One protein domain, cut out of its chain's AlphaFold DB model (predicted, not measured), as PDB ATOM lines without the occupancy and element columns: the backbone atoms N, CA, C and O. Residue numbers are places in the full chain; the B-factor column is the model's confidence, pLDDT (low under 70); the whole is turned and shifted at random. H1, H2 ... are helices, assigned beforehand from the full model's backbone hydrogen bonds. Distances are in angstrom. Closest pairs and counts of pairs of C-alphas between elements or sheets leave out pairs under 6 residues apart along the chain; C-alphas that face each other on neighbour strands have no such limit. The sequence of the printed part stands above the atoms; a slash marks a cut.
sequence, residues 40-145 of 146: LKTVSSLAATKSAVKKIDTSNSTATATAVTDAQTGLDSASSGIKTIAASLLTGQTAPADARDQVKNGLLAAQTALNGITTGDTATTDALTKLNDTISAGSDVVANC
ATOM      1  N   LEU A  40     -20.885 -31.882  -2.174       94.44
ATOM      2  CA  LEU A  40     -21.708 -32.987  -1.673       94.44
ATOM      3  C   LEU A  40     -20.852 -34.059  -0.984       94.44
ATOM      4  O   LEU A  40     -21.175 -34.486   0.127       94.44
ATOM      5  N   LYS A  41     -19.734 -34.446  -1.609       96.12
ATOM      6  CA  LYS A  41     -18.758 -35.381  -1.039       96.12
ATOM      7  C   LYS A  41     -18.206 -34.846   0.280       96.12
ATOM      8  O   LYS A  41     -18.203 -35.573   1.267       96.12
ATOM      9  N   THR A  42     -17.841 -33.566   0.332       96.81
ATOM     10  CA  THR A  42     -17.347 -32.920   1.556       96.81
ATOM     11  C   THR A  42     -18.393 -32.929   2.667       96.81
ATOM     12  O   THR A  42     -18.056 -33.262   3.795       96.81
ATOM     13  N   VAL A  43     -19.667 -32.627   2.382       97.12
ATOM     14  CA  VAL A  43     -20.747 -32.689   3.392       97.12
ATOM     15  C   VAL A  43     -20.922 -34.107   3.937       97.12
ATOM     16  O   VAL A  43     -21.016 -34.285   5.152       97.12
ATOM     17  N   SER A  44     -20.941 -35.111   3.056       97.62
ATOM     18  CA  SER A  44     -21.057 -36.517   3.455       97.62
ATOM     19  C   SER A  44     -19.868 -36.958   4.322       97.62
ATOM     20  O   SER A  44     -20.057 -37.481   5.424       97.62
ATOM     21  N   SER A  45     -18.639 -36.660   3.889       97.88
ATOM     22  CA  SER A  45     -17.422 -37.000   4.633       97.88
ATOM     23  C   SER A  45     -17.300 -36.219   5.948       97.88
ATOM     24  O   SER A  45     -16.909 -36.797   6.960       97.88
ATOM     25  N   LEU A  46     -17.725 -34.949   6.000       98.19
ATOM     26  CA  LEU A  46     -17.820 -34.172   7.244       98.19
ATOM     27  C   LEU A  46     -18.758 -34.846   8.249       98.19
ATOM     28  O   LEU A  46     -18.422 -34.945   9.428       98.19
ATOM     29  N   ALA A  47     -19.925 -35.318   7.804       98.31
ATOM     30  CA  ALA A  47     -20.870 -36.014   8.673       98.31
ATOM     31  C   ALA A  47     -20.279 -37.329   9.208       98.31
ATOM     32  O   ALA A  47     -20.359 -37.594  10.412       98.31
ATOM     33  N   ALA A  48     -19.629 -38.111   8.340       98.31
ATOM     34  CA  ALA A  48     -18.939 -39.338   8.729       98.31
ATOM     35  C   ALA A  48     -17.810 -39.065   9.739       98.31
ATOM     36  O   ALA A  48     -17.743 -39.722  10.776       98.31
ATOM     37  N   THR A  49     -16.984 -38.047   9.493       98.62
ATOM     38  CA  THR A  49     -15.880 -37.657  10.380       98.62
ATOM     39  C   THR A  49     -16.386 -37.176  11.730       98.62
ATOM     40  O   THR A  49     -15.911 -37.646  12.758       98.62
ATOM     41  N   LYS A  50     -17.404 -36.307  11.768       98.50
ATOM     42  CA  LYS A  50     -18.023 -35.876  13.033       98.50
ATOM     43  C   LYS A  50     -18.584 -37.056  13.821       98.50
ATOM     44  O   LYS A  50     -18.490 -37.070  15.045       98.50
ATOM     45  N   SER A  51     -19.176 -38.035  13.137       98.25
ATOM     46  CA  SER A  51     -19.657 -39.257  13.784       98.25
ATOM     47  C   SER A  51     -18.508 -40.081  14.367       98.25
ATOM     48  O   SER A  51     -18.620 -40.523  15.506       98.25
ATOM     49  N   ALA A  52     -17.404 -40.245  13.634       98.00
ATOM     50  CA  ALA A  52     -16.223 -40.965  14.109       98.00
ATOM     51  C   ALA A  52     -15.557 -40.260  15.305       98.00
ATOM     52  O   ALA A  52     -15.325 -40.892  16.330       98.00
ATOM     53  N   VAL A  53     -15.369 -38.937  15.239       97.75
ATOM     54  CA  VAL A  53     -14.806 -38.130  16.339       97.75
ATOM     55  C   VAL A  53     -15.631 -38.255  17.623       97.75
ATOM     56  O   VAL A  53     -15.074 -38.343  18.710       97.75
ATOM     57  N   LYS A  54     -16.965 -38.329  17.524       97.19
ATOM     58  CA  LYS A  54     -17.848 -38.525  18.690       97.19
ATOM     59  C   LYS A  54     -17.716 -39.895  19.360       97.19
ATOM     60  O   LYS A  54     -18.220 -40.055  20.466       97.19
ATOM     61  N   LYS A  55     -17.104 -40.880  18.698       96.50
ATOM     62  CA  LYS A  55     -16.877 -42.223  19.256       96.50
ATOM     63  C   LYS A  55     -15.558 -42.337  20.020       96.50
ATOM     64  O   LYS A  55     -15.333 -43.371  20.636       96.50
ATOM     65  N   ILE A  56     -14.696 -41.321  19.957       95.56
ATOM     66  CA  ILE A  56     -13.447 -41.294  20.719       95.56
ATOM     67  C   ILE A  56     -13.794 -41.218  22.207       95.56
ATOM     68  O   ILE A  56     -14.583 -40.366  22.624       95.56
ATOM     69  N   ASP A  57     -13.214 -42.115  23.005       94.56
ATOM     70  CA  ASP A  57     -13.433 -42.131  24.447       94.56
ATOM     71  C   ASP A  57     -12.682 -40.968  25.107       94.56
ATOM     72  O   ASP A  57     -11.454 -40.894  25.113       94.56
ATOM     73  N   THR A  58     -13.448 -40.042  25.674       94.44
ATOM     74  CA  THR A  58     -12.934 -38.838  26.338       94.44
ATOM     75  C   THR A  58     -12.855 -38.986  27.858       94.44
ATOM     76  O   THR A  58     -12.333 -38.098  28.528       94.44
ATOM     77  N   SER A  59     -13.330 -40.104  28.420       91.81
ATOM     78  CA  SER A  59     -13.401 -40.311  29.873       91.81
ATOM     79  C   SER A  59     -12.031 -40.513  30.527       91.81
ATOM     80  O   SER A  59     -11.850 -40.190  31.699       91.81
ATOM     81  N   ASN A  60     -11.050 -40.985  29.756       83.94
ATOM     82  CA  ASN A  60      -9.737 -41.375  30.272       83.94
ATOM     83  C   ASN A  60      -8.695 -40.246  30.246       83.94
ATOM     84  O   ASN A  60      -7.587 -40.428  30.746       83.94
ATOM     85  N   SER A  61      -9.000 -39.096  29.630       91.62
ATOM     86  CA  SER A  61      -8.025 -38.016  29.454       91.62
ATOM     87  C   SER A  61      -8.691 -36.678  29.140       91.62
ATOM     88  O   SER A  61      -9.355 -36.520  28.115       91.62
ATOM     89  N   THR A  62      -8.424 -35.670  29.976       94.56
ATOM     90  CA  THR A  62      -8.817 -34.280  29.700       94.56
ATOM     91  C   THR A  62      -8.187 -33.764  28.408       94.56
ATOM     92  O   THR A  62      -8.853 -33.066  27.654       94.56
ATOM     93  N   ALA A  63      -6.943 -34.152  28.106       94.00
ATOM     94  CA  ALA A  63      -6.289 -33.767  26.856       94.00
ATOM     95  C   ALA A  63      -7.017 -34.351  25.632       94.00
ATOM     96  O   ALA A  63      -7.219 -33.646  24.646       94.00
ATOM     97  N   THR A  64      -7.484 -35.603  25.719       95.31
ATOM     98  CA  THR A  64      -8.299 -36.226  24.664       95.31
ATOM     99  C   THR A  64      -9.649 -35.526  24.531       95.31
ATOM    100  O   THR A  64     -10.076 -35.239  23.416       95.31
ATOM    101  N   ALA A  65     -10.304 -35.197  25.648       95.94
ATOM    102  CA  ALA A  65     -11.554 -34.439  25.633       95.94
ATOM    103  C   ALA A  65     -11.395 -33.078  24.934       95.94
ATOM    104  O   ALA A  65     -12.182 -32.754  24.046       95.94
ATOM    105  N   THR A  66     -10.343 -32.321  25.268       97.12
ATOM    106  CA  THR A  66     -10.011 -31.048  24.612       97.12
ATOM    107  C   THR A  66      -9.753 -31.235  23.119       97.12
ATOM    108  O   THR A  66     -10.370 -30.546  22.313       97.12
ATOM    109  N   ALA A  67      -8.928 -32.211  22.732       96.94
ATOM    110  CA  ALA A  67      -8.642 -32.491  21.326       96.94
ATOM    111  C   ALA A  67      -9.905 -32.857  20.526       96.94
ATOM    112  O   ALA A  67     -10.075 -32.418  19.389       96.94
ATOM    113  N   VAL A  68     -10.827 -33.624  21.117       97.50
ATOM    114  CA  VAL A  68     -12.123 -33.949  20.504       97.50
ATOM    115  C   VAL A  68     -12.982 -32.694  20.324       97.50
ATOM    116  O   VAL A  68     -13.584 -32.525  19.262       97.50
ATOM    117  N   THR A  69     -13.035 -31.803  21.318       98.31
ATOM    118  CA  THR A  69     -13.751 -30.522  21.207       98.31
ATOM    119  C   THR A  69     -13.147 -29.631  20.121       98.31
ATOM    120  O   THR A  69     -13.880 -29.174  19.245       98.31
ATOM    121  N   ASP A  70     -11.826 -29.455  20.108       98.50
ATOM    122  CA  ASP A  70     -11.127 -28.640  19.109       98.50
ATOM    123  C   ASP A  70     -11.331 -29.196  17.693       98.50
ATOM    124  O   ASP A  70     -11.598 -28.449  16.744       98.50
ATOM    125  N   ALA A  71     -11.304 -30.526  17.551       98.50
ATOM    126  CA  ALA A  71     -11.611 -31.185  16.291       98.50
ATOM    127  C   ALA A  71     -13.048 -30.911  15.829       98.50
ATOM    128  O   ALA A  71     -13.271 -30.591  14.660       98.50
ATOM    129  N   GLN A  72     -14.029 -30.985  16.732       98.62
ATOM    130  CA  GLN A  72     -15.421 -30.658  16.414       98.62
ATOM    131  C   GLN A  72     -15.579 -29.194  15.989       98.62
ATOM    132  O   GLN A  72     -16.236 -28.935  14.979       98.62
ATOM    133  N   THR A  73     -14.920 -28.255  16.672       98.75
ATOM    134  CA  THR A  73     -14.910 -26.835  16.288       98.75
ATOM    135  C   THR A  73     -14.321 -26.625  14.890       98.75
ATOM    136  O   THR A  73     -14.914 -25.912  14.076       98.75
ATOM    137  N   GLY A  74     -13.206 -27.285  14.561       98.62
ATOM    138  CA  GLY A  74     -12.629 -27.251  13.213       98.62
ATOM    139  C   GLY A  74     -13.592 -27.781  12.142       98.62
ATOM    140  O   GLY A  74     -13.827 -27.127  11.122       98.62
ATOM    141  N   LEU A  75     -14.233 -28.925  12.405       98.75
ATOM    142  CA  LEU A  75     -15.223 -29.535  11.507       98.75
ATOM    143  C   LEU A  75     -16.484 -28.669  11.338       98.75
ATOM    144  O   LEU A  75     -17.079 -28.638  10.255       98.75
ATOM    145  N   ASP A  76     -16.918 -27.969  12.386       98.69
ATOM    146  CA  ASP A  76     -18.040 -27.026  12.342       98.69
ATOM    147  C   ASP A  76     -17.696 -25.757  11.558       98.69
ATOM    148  O   ASP A  76     -18.520 -25.288  10.762       98.69
ATOM    149  N   SER A  77     -16.468 -25.253  11.695       98.56
ATOM    150  CA  SER A  77     -15.966 -24.156  10.864       98.56
ATOM    151  C   SER A  77     -15.948 -24.554   9.387       98.56
ATOM    152  O   SER A  77     -16.530 -23.856   8.554       98.56
ATOM    153  N   ALA A  78     -15.415 -25.736   9.057       98.50
ATOM    154  CA  ALA A  78     -15.422 -26.235   7.683       98.50
ATOM    155  C   ALA A  78     -16.847 -26.429   7.135       98.50
ATOM    156  O   ALA A  78     -17.145 -26.076   5.993       98.50
ATOM    157  N   SER A  79     -17.770 -26.923   7.968       98.19
ATOM    158  CA  SER A  79     -19.188 -27.048   7.600       98.19
ATOM    159  C   SER A  79     -19.826 -25.691   7.296       98.19
ATOM    160  O   SER A  79     -20.635 -25.584   6.375       98.19
ATOM    161  N   SER A  80     -19.473 -24.658   8.060       98.25
ATOM    162  CA  SER A  80     -19.946 -23.290   7.836       98.25
ATOM    163  C   SER A  80     -19.405 -22.716   6.526       98.25
ATOM    164  O   SER A  80     -20.193 -22.191   5.743       98.25
ATOM    165  N   GLY A  81     -18.122 -22.929   6.218       97.88
ATOM    166  CA  GLY A  81     -17.543 -22.563   4.920       97.88
ATOM    167  C   GLY A  81     -18.296 -23.201   3.744       97.88
ATOM    168  O   GLY A  81     -18.725 -22.505   2.824       97.88
ATOM    169  N   ILE A  82     -18.583 -24.510   3.813       97.25
ATOM    170  CA  ILE A  82     -19.379 -25.207   2.784       97.25
ATOM    171  C   ILE A  82     -20.794 -24.632   2.642       97.25
ATOM    172  O   ILE A  82     -21.303 -24.541   1.521       97.25
ATOM    173  N   LYS A  83     -21.443 -24.243   3.749       96.62
ATOM    174  CA  LYS A  83     -22.766 -23.593   3.716       96.62
ATOM    175  C   LYS A  83     -22.708 -22.228   3.034       96.62
ATOM    176  O   LYS A  83     -23.572 -21.943   2.213       96.62
ATOM    177  N   THR A  84     -21.690 -21.419   3.317       97.06
ATOM    178  CA  THR A  84     -21.493 -20.124   2.651       97.06
ATOM    179  C   THR A  84     -21.276 -20.309   1.151       97.06
ATOM    180  O   THR A  84     -21.964 -19.675   0.357       97.06
ATOM    181  N   ILE A  85     -20.420 -21.259   0.751       93.81
ATOM    182  CA  ILE A  85     -20.230 -21.622  -0.663       93.81
ATOM    183  C   ILE A  85     -21.568 -22.034  -1.296       93.81
ATOM    184  O   ILE A  85     -21.898 -21.594  -2.393       93.81
ATOM    185  N   ALA A  86     -22.364 -22.853  -0.597       92.19
ATOM    186  CA  ALA A  86     -23.689 -23.266  -1.059       92.19
ATOM    187  C   ALA A  86     -24.603 -22.083  -1.368       92.19
ATOM    188  O   ALA A  86     -25.240 -22.055  -2.418       92.19
ATOM    189  N   ALA A  87     -24.673 -21.139  -0.432       92.44
ATOM    190  CA  ALA A  87     -25.544 -19.981  -0.526       92.44
ATOM    191  C   ALA A  87     -25.132 -19.070  -1.689       92.44
ATOM    192  O   ALA A  87     -25.985 -18.693  -2.489       92.44
ATOM    193  N   SER A  88     -23.835 -18.785  -1.838       90.88
ATOM    194  CA  SER A  88     -23.320 -17.974  -2.948       90.88
ATOM    195  C   SER A  88     -23.662 -18.593  -4.302       90.88
ATOM    196  O   SER A  88     -24.276 -17.926  -5.138       90.88
ATOM    197  N   LEU A  89     -23.386 -19.889  -4.480       88.00
ATOM    198  CA  LEU A  89     -23.671 -20.598  -5.730       88.00
ATOM    199  C   LEU A  89     -25.172 -20.653  -6.043       88.00
ATOM    200  O   LEU A  89     -25.567 -20.482  -7.192       88.00
ATOM    201  N   LEU A  90     -26.025 -20.832  -5.027       87.81
ATOM    202  CA  LEU A  90     -27.482 -20.813  -5.203       87.81
ATOM    203  C   LEU A  90     -27.978 -19.464  -5.747       87.81
ATOM    204  O   LEU A  90     -28.947 -19.421  -6.502       87.81
ATOM    205  N   THR A  91     -27.299 -18.372  -5.390       86.94
ATOM    206  CA  THR A  91     -27.583 -17.023  -5.904       86.94
ATOM    207  C   THR A  91     -26.863 -16.693  -7.218       86.94
ATOM    208  O   THR A  91     -26.986 -15.574  -7.706       86.94
ATOM    209  N   GLY A  92     -26.127 -17.644  -7.806       82.94
ATOM    210  CA  GLY A  92     -25.359 -17.450  -9.041       82.94
ATOM    211  C   GLY A  92     -24.064 -16.651  -8.864       82.94
ATOM    212  O   GLY A  92     -23.525 -16.157  -9.847       82.94
ATOM    213  N   GLN A  93     -23.587 -16.496  -7.627       85.38
ATOM    214  CA  GLN A  93     -22.287 -15.900  -7.334       85.38
ATOM    215  C   GLN A  93     -21.202 -16.978  -7.344       85.38
ATOM    216  O   GLN A  93     -21.456 -18.125  -6.970       85.38
ATOM    217  N   THR A  94     -19.974 -16.586  -7.674       87.75
ATOM    218  CA  THR A  94     -18.787 -17.427  -7.484       87.75
ATOM    219  C   THR A  94     -18.639 -17.822  -6.017       87.75
ATOM    220  O   THR A  94     -18.993 -17.060  -5.110       87.75
ATOM    221  N   ALA A  95     -18.086 -19.007  -5.760       91.31
ATOM    222  CA  ALA A  95     -17.766 -19.408  -4.397       91.31
ATOM    223  C   ALA A  95     -16.761 -18.405  -3.783       91.31
ATOM    224  O   ALA A  95     -15.735 -18.117  -4.404       91.31
ATOM    225  N   PRO A  96     -17.019 -17.853  -2.584       94.06
ATOM    226  CA  PRO A  96     -16.101 -16.899  -1.970       94.06
ATOM    227  C   PRO A  96     -14.774 -17.562  -1.586       94.06
ATOM    228  O   PRO A  96     -14.776 -18.659  -1.022       94.06
ATOM    229  N   ALA A  97     -13.650 -16.883  -1.837       94.25
ATOM    230  CA  ALA A  97     -12.320 -17.378  -1.471       94.25
ATOM    231  C   ALA A  97     -12.204 -17.646   0.037       94.25
ATOM    232  O   ALA A  97     -11.847 -18.754   0.427       94.25
ATOM    233  N   ASP A  98     -12.650 -16.699   0.866       95.38
ATOM    234  CA  ASP A  98     -12.649 -16.828   2.327       95.38
ATOM    235  C   ASP A  98     -13.425 -18.060   2.809       95.38
ATOM    236  O   ASP A  98     -13.032 -18.722   3.768       95.38
ATOM    237  N   ALA A  99     -14.518 -18.411   2.125       97.19
ATOM    238  CA  ALA A  99     -15.304 -19.588   2.471       97.19
ATOM    239  C   ALA A  99     -14.570 -20.890   2.108       97.19
ATOM    240  O   ALA A  99     -14.642 -21.856   2.866       97.19
ATOM    241  N   ARG A 100     -13.829 -20.925   0.990       96.38
ATOM    242  CA  ARG A 100     -12.954 -22.062   0.639       96.38
ATOM    243  C   ARG A 100     -11.799 -22.206   1.623       96.38
ATOM    244  O   ARG A 100     -11.523 -23.314   2.083       96.38
ATOM    245  N   ASP A 101     -11.179 -21.092   1.997       97.62
ATOM    246  CA  ASP A 101     -10.116 -21.071   3.000       97.62
ATOM    247  C   ASP A 101     -10.637 -21.512   4.367       97.62
ATOM    248  O   ASP A 101      -9.971 -22.278   5.060       97.62
ATOM    249  N   GLN A 102     -11.864 -21.136   4.730       98.19
ATOM    250  CA  GLN A 102     -12.513 -21.617   5.947       98.19
ATOM    251  C   GLN A 102     -12.700 -23.143   5.944       98.19
ATOM    252  O   GLN A 102     -12.463 -23.781   6.973       98.19
ATOM    253  N   VAL A 103     -13.075 -23.748   4.808       98.00
ATOM    254  CA  VAL A 103     -13.131 -25.216   4.665       98.00
ATOM    255  C   VAL A 103     -11.759 -25.826   4.923       98.00
ATOM    256  O   VAL A 103     -11.625 -26.683   5.795       98.00
ATOM    257  N   LYS A 104     -10.733 -25.356   4.212       97.69
ATOM    258  CA  LYS A 104      -9.363 -25.860   4.343       97.69
ATOM    259  C   LYS A 104      -8.841 -25.728   5.776       97.69
ATOM    260  O   LYS A 104      -8.394 -26.710   6.365       97.69
ATOM    261  N   ASN A 105      -8.929 -24.531   6.346       98.19
ATOM    262  CA  ASN A 105      -8.389 -24.222   7.667       98.19
ATOM    263  C   ASN A 105      -9.130 -24.980   8.771       98.19
ATOM    264  O   ASN A 105      -8.487 -25.496   9.680       98.19
ATOM    265  N   GLY A 106     -10.457 -25.116   8.677       98.62
ATOM    266  CA  GLY A 106     -11.238 -25.904   9.632       98.62
ATOM    267  C   GLY A 106     -10.860 -27.388   9.629       98.62
ATOM    268  O   GLY A 106     -10.703 -27.990  10.692       98.62
ATOM    269  N   LEU A 107     -10.643 -27.974   8.446       98.62
ATOM    270  CA  LEU A 107     -10.218 -29.373   8.322       98.62
ATOM    271  C   LEU A 107      -8.787 -29.596   8.834       98.62
ATOM    272  O   LEU A 107      -8.540 -30.581   9.529       98.62
ATOM    273  N   LEU A 108      -7.861 -28.674   8.554       98.44
ATOM    274  CA  LEU A 108      -6.492 -28.737   9.080       98.44
ATOM    275  C   LEU A 108      -6.436 -28.529  10.599       98.44
ATOM    276  O   LEU A 108      -5.660 -29.200  11.280       98.44
ATOM    277  N   ALA A 109      -7.278 -27.648  11.144       98.62
ATOM    278  CA  ALA A 109      -7.415 -27.476  12.588       98.62
ATOM    279  C   ALA A 109      -7.899 -28.774  13.247       98.62
ATOM    280  O   ALA A 109      -7.306 -29.227  14.226       98.62
ATOM    281  N   ALA A 110      -8.904 -29.431  12.656       98.62
ATOM    282  CA  ALA A 110      -9.369 -30.723  13.145       98.62
ATOM    283  C   ALA A 110      -8.288 -31.809  13.066       98.62
ATOM    284  O   ALA A 110      -8.154 -32.613  13.988       98.62
ATOM    285  N   GLN A 111      -7.482 -31.807  12.003       98.31
ATOM    286  CA  GLN A 111      -6.395 -32.773  11.834       98.31
ATOM    287  C   GLN A 111      -5.310 -32.573  12.883       98.31
ATOM    288  O   GLN A 111      -4.853 -33.537  13.490       98.31
ATOM    289  N   THR A 112      -4.938 -31.319  13.122       98.25
ATOM    290  CA  THR A 112      -3.960 -30.949  14.147       98.25
ATOM    291  C   THR A 112      -4.426 -31.401  15.529       98.25
ATOM    292  O   THR A 112      -3.654 -32.019  16.256       98.25
ATOM    293  N   ALA A 113      -5.699 -31.163  15.862       97.81
ATOM    294  CA  ALA A 113      -6.275 -31.575  17.137       97.81
ATOM    295  C   ALA A 113      -6.274 -33.105  17.310       97.81
ATOM    296  O   ALA A 113      -5.767 -33.605  18.312       97.81
ATOM    297  N   LEU A 114      -6.767 -33.864  16.320       96.44
ATOM    298  CA  LEU A 114      -6.814 -35.331  16.409       96.44
ATOM    299  C   LEU A 114      -5.424 -35.977  16.433       96.44
ATOM    300  O   LEU A 114      -5.228 -36.950  17.153       96.44
ATOM    301  N   ASN A 115      -4.445 -35.426  15.710       95.25
ATOM    302  CA  ASN A 115      -3.057 -35.897  15.774       95.25
ATOM    303  C   ASN A 115      -2.404 -35.658  17.147       95.25
ATOM    304  O   ASN A 115      -1.406 -36.301  17.466       95.25
ATOM    305  N   GLY A 116      -2.954 -34.753  17.963       93.12
ATOM    306  CA  GLY A 116      -2.522 -34.537  19.344       93.12
ATOM    307  C   GLY A 116      -2.950 -35.645  20.315       93.12
ATOM    308  O   GLY A 116      -2.456 -35.687  21.441       93.12
ATOM    309  N   ILE A 117      -3.847 -36.550  19.906       93.25
ATOM    310  CA  ILE A 117      -4.307 -37.670  20.734       93.25
ATOM    311  C   ILE A 117      -3.283 -38.808  20.653       93.25
ATOM    312  O   ILE A 117      -3.163 -39.498  19.644       93.25
ATOM    313  N   THR A 118      -2.551 -39.041  21.742       80.31
ATOM    314  CA  THR A 118      -1.454 -40.026  21.791       80.31
ATOM    315  C   THR A 118      -1.899 -41.450  22.128       80.31
ATOM    316  O   THR A 118      -1.086 -42.368  22.077       80.31
ATOM    317  N   THR A 119      -3.161 -41.658  22.510       72.56
ATOM    318  CA  THR A 119      -3.659 -42.949  23.018       72.56
ATOM    319  C   THR A 119      -3.902 -43.994  21.927       72.56
ATOM    320  O   THR A 119      -4.068 -45.162  22.258       72.56
ATOM    321  N   GLY A 120      -3.864 -43.607  20.643       69.69
ATOM    322  CA  GLY A 120      -3.782 -44.536  19.508       69.69
ATOM    323  C   GLY A 120      -4.914 -45.565  19.414       69.69
ATOM    324  O   GLY A 120      -4.720 -46.625  18.821       69.69
ATOM    325  N   ASP A 121      -6.077 -45.293  20.012       84.62
ATOM    326  CA  ASP A 121      -7.197 -46.228  19.980       84.62
ATOM    327  C   ASP A 121      -7.817 -46.335  18.573       84.62
ATOM    328  O   ASP A 121      -7.622 -45.500  17.677       84.62
ATOM    329  N   THR A 122      -8.579 -47.409  18.357       93.31
ATOM    330  CA  THR A 122      -9.228 -47.684  17.070       93.31
ATOM    331  C   THR A 122     -10.173 -46.554  16.650       93.31
ATOM    332  O   THR A 122     -10.311 -46.291  15.458       93.31
ATOM    333  N   ALA A 123     -10.800 -45.857  17.606       94.75
ATOM    334  CA  ALA A 123     -11.718 -44.757  17.319       94.75
ATOM    335  C   ALA A 123     -10.980 -43.517  16.792       94.75
ATOM    336  O   ALA A 123     -11.424 -42.901  15.825       94.75
ATOM    337  N   THR A 124      -9.826 -43.190  17.370       95.25
ATOM    338  CA  THR A 124      -8.939 -42.108  16.928       95.25
ATOM    339  C   THR A 124      -8.406 -42.404  15.529       95.25
ATOM    340  O   THR A 124      -8.417 -41.535  14.657       95.25
ATOM    341  N   THR A 125      -8.021 -43.657  15.275       95.50
ATOM    342  CA  THR A 125      -7.558 -44.108  13.954       95.50
ATOM    343  C   THR A 125      -8.662 -44.025  12.891       95.50
ATOM    344  O   THR A 125      -8.424 -43.529  11.785       95.50
ATOM    345  N   ASP A 126      -9.886 -44.462  13.213       96.44
ATOM    346  CA  ASP A 126     -11.050 -44.330  12.322       96.44
ATOM    347  C   ASP A 126     -11.365 -42.853  12.047       96.44
ATOM    348  O   ASP A 126     -11.509 -42.450  10.892       96.44
ATOM    349  N   ALA A 127     -11.376 -42.012  13.086       97.62
ATOM    350  CA  ALA A 127     -11.613 -40.579  12.950       97.62
ATOM    351  C   ALA A 127     -10.578 -39.893  12.046       97.62
ATOM    352  O   ALA A 127     -10.965 -39.120  11.170       97.62
ATOM    353  N   LEU A 128      -9.287 -40.210  12.196       97.25
ATOM    354  CA  LEU A 128      -8.222 -39.697  11.327       97.25
ATOM    355  C   LEU A 128      -8.376 -40.172   9.879       97.25
ATOM    356  O   LEU A 128      -8.191 -39.386   8.951       97.25
ATOM    357  N   THR A 129      -8.770 -41.430   9.669       97.75
ATOM    358  CA  THR A 129      -9.025 -41.972   8.326       97.75
ATOM    359  C   THR A 129     -10.158 -41.209   7.638       97.75
ATOM    360  O   THR A 129      -9.979 -40.684   6.539       97.75
ATOM    361  N   LYS A 130     -11.303 -41.055   8.315       98.25
ATOM    362  CA  LYS A 130     -12.448 -40.291   7.794       98.25
ATOM    363  C   LYS A 130     -12.115 -38.819   7.582       98.25
ATOM    364  O   LYS A 130     -12.555 -38.215   6.598       98.25
ATOM    365  N   LEU A 131     -11.313 -38.240   8.469       98.44
ATOM    366  CA  LEU A 131     -10.859 -36.869   8.317       98.44
ATOM    367  C   LEU A 131      -9.971 -36.708   7.080       98.44
ATOM    368  O   LEU A 131     -10.167 -35.750   6.339       98.44
ATOM    369  N   ASN A 132      -9.064 -37.641   6.795       98.12
ATOM    370  CA  ASN A 132      -8.242 -37.593   5.585       98.12
ATOM    371  C   ASN A 132      -9.091 -37.708   4.305       98.12
ATOM    372  O   ASN A 132      -8.880 -36.933   3.369       98.12
ATOM    373  N   ASP A 133     -10.116 -38.568   4.293       97.06
ATOM    374  CA  ASP A 133     -11.100 -38.615   3.199       97.06
ATOM    375  C   ASP A 133     -11.824 -37.265   3.035       97.06
ATOM    376  O   ASP A 133     -12.090 -36.801   1.921       97.06
ATOM    377  N   THR A 134     -12.133 -36.610   4.157       98.12
ATOM    378  CA  THR A 134     -12.778 -35.291   4.179       98.12
ATOM    379  C   THR A 134     -11.839 -34.188   3.701       98.12
ATOM    380  O   THR A 134     -12.281 -33.305   2.976       98.12
ATOM    381  N   ILE A 135     -10.551 -34.235   4.051       98.12
ATOM    382  CA  ILE A 135      -9.522 -33.295   3.584       98.12
ATOM    383  C   ILE A 135      -9.328 -33.417   2.078       98.12
ATOM    384  O   ILE A 135      -9.251 -32.398   1.392       98.12
ATOM    385  N   SER A 136      -9.308 -34.643   1.549       96.31
ATOM    386  CA  SER A 136      -9.271 -34.868   0.105       96.31
ATOM    387  C   SER A 136     -10.489 -34.235  -0.576       96.31
ATOM    388  O   SER A 136     -10.321 -33.415  -1.475       96.31
ATOM    389  N   ALA A 137     -11.703 -34.507  -0.086       94.81
ATOM    390  CA  ALA A 137     -12.921 -33.904  -0.633       94.81
ATOM    391  C   ALA A 137     -12.959 -32.366  -0.490       94.81
ATOM    392  O   ALA A 137     -13.370 -31.664  -1.410       94.81
ATOM    393  N   GLY A 138     -12.499 -31.828   0.641       95.31
ATOM    394  CA  GLY A 138     -12.413 -30.386   0.877       95.31
ATOM    395  C   GLY A 138     -11.379 -29.703  -0.021       95.31
ATOM    396  O   GLY A 138     -11.590 -28.570  -0.446       95.31
ATOM    397  N   SER A 139     -10.298 -30.400  -0.381       94.38
ATOM    398  CA  SER A 139      -9.323 -29.911  -1.363       94.38
ATOM    399  C   SER A 139      -9.942 -29.816  -2.759       94.38
ATOM    400  O   SER A 139      -9.688 -28.839  -3.462       94.38
ATOM    401  N   ASP A 140     -10.831 -30.748  -3.122       93.12
ATOM    402  CA  ASP A 140     -11.604 -30.664  -4.369       93.12
ATOM    403  C   ASP A 140     -12.513 -29.421  -4.386       93.12
ATOM    404  O   ASP A 140     -12.729 -28.835  -5.443       93.12
ATOM    405  N   VAL A 141     -13.029 -28.971  -3.234       92.12
ATOM    406  CA  VAL A 141     -13.795 -27.712  -3.140       92.12
ATOM    407  C   VAL A 141     -12.894 -26.507  -3.396       92.12
ATOM    408  O   VAL A 141     -13.286 -25.606  -4.133       92.12
ATOM    409  N   VAL A 142     -11.685 -26.489  -2.830       89.94
ATOM    410  CA  VAL A 142     -10.715 -25.407  -3.064       89.94
ATOM    411  C   VAL A 142     -10.302 -25.342  -4.537       89.94
ATOM    412  O   VAL A 142     -10.170 -24.254  -5.085       89.94
ATOM    413  N   ALA A 143     -10.114 -26.499  -5.174       89.31
ATOM    414  CA  ALA A 143      -9.656 -26.589  -6.554       89.31
ATOM    415  C   ALA A 143     -10.753 -26.269  -7.580       89.31
ATOM    416  O   ALA A 143     -10.473 -25.597  -8.571       89.31
ATOM    417  N   ASN A 144     -11.979 -26.747  -7.353       88.00
ATOM    418  CA  ASN A 144     -13.022 -26.764  -8.382       88.00
ATOM    419  C   ASN A 144     -14.107 -25.693  -8.190       88.00
ATOM    420  O   ASN A 144     -14.801 -25.345  -9.137       88.00
ATOM    421  N   CYS A 145     -14.279 -25.133  -6.990       85.12
ATOM    422  CA  CYS A 145     -15.303 -24.114  -6.755       85.12
ATOM    423  C   CYS A 145     -14.749 -22.700  -6.955       85.12
ATOM    424  O   CYS A 145     -14.545 -21.996  -5.971       85.12
TER     425      CYS A 145
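AT A GLANCE: This is residues 40 to 145 of the 146 residues of an uncharacterized protein of Armillaria gallica (UniProt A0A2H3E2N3). Four helices, H1 to H4, lie side by side in an up-and-down bundle, a slender rod in which each helix folds back along the one before it. The longest helix, H2, packs between H1 and H3, and H4 closes the ring on its far side by packing on H1 and H3. The printed part has 106 residues with four named helices, in the order H1, H2, H3, H4, and no named strand; the class is all helix. The whole is compact, with a radius of gyration of the C-alphas of 14.1 A, and the C-alphas span 48 by 19 by 17 A.

IN THESE COORDINATES: H2, the longest helix, holds residues 62 to 90 and measures 41.8 A from its first to its last C-alpha; C-alpha 62 is at (-8.817, -34.280, 29.700) and C-alpha 90 at (-27.482, -20.813, -5.203). H1 before it holds residues 40 to 53 and measures 20.0 A, with C-alpha 40 at (-21.708, -32.987, -1.673). H3 after it holds residues 97 to 115 and measures 26.9 A. H4 holds residues 122 to 144 and measures 33.2 A, with C-alpha 144 at (-13.022, -26.764, -8.382).

HOW THE PARTS SIT: The four helices form a bundle, up and down, each running against the one before it in the chain. H2 and H3 touch as a helical hairpin with 50 pairs of C-alphas within 8 A, the closest being those of Ala 71 and Ala 110, 3.9 A apart; they run opposite ways at a shallow tilt of 19 degrees. H1 and H2, also a helical hairpin, touch with the C-alphas of Val 53 and Val 68 closest at 6.5 A, at a shallow tilt of 15 degrees, opposite ways. H3 and H4, a third helical hairpin, touch with the C-alphas of Arg 100 and Val 142 closest at 5.5 A, at a shallow tilt of 18 degrees, opposite ways. H1 and H4 touch, the closest C-alphas being those of Ala 52 and Ala 127 at 4.8 A; they run opposite ways at a shallow tilt of 21 degrees. Two pairs are near each other: H2 and H4, with 10 pairs of C-alphas within 10 A, and H1 and H3, with 5. In H1, H2, H3 and H4 every O i to N i+4 pair is within hydrogen-bond range.

THE WHOLE: The two C-alphas farthest apart are those of Asn 60 and Gly 92, at 48.6 A. The printed part has no cut. The links H1 to H2, of 8 residues, and H2 to H3 and H3 to H4, of 6 residues each, are short. The mean pLDDT of the printed part is 94.8, and residue 120 is under 70.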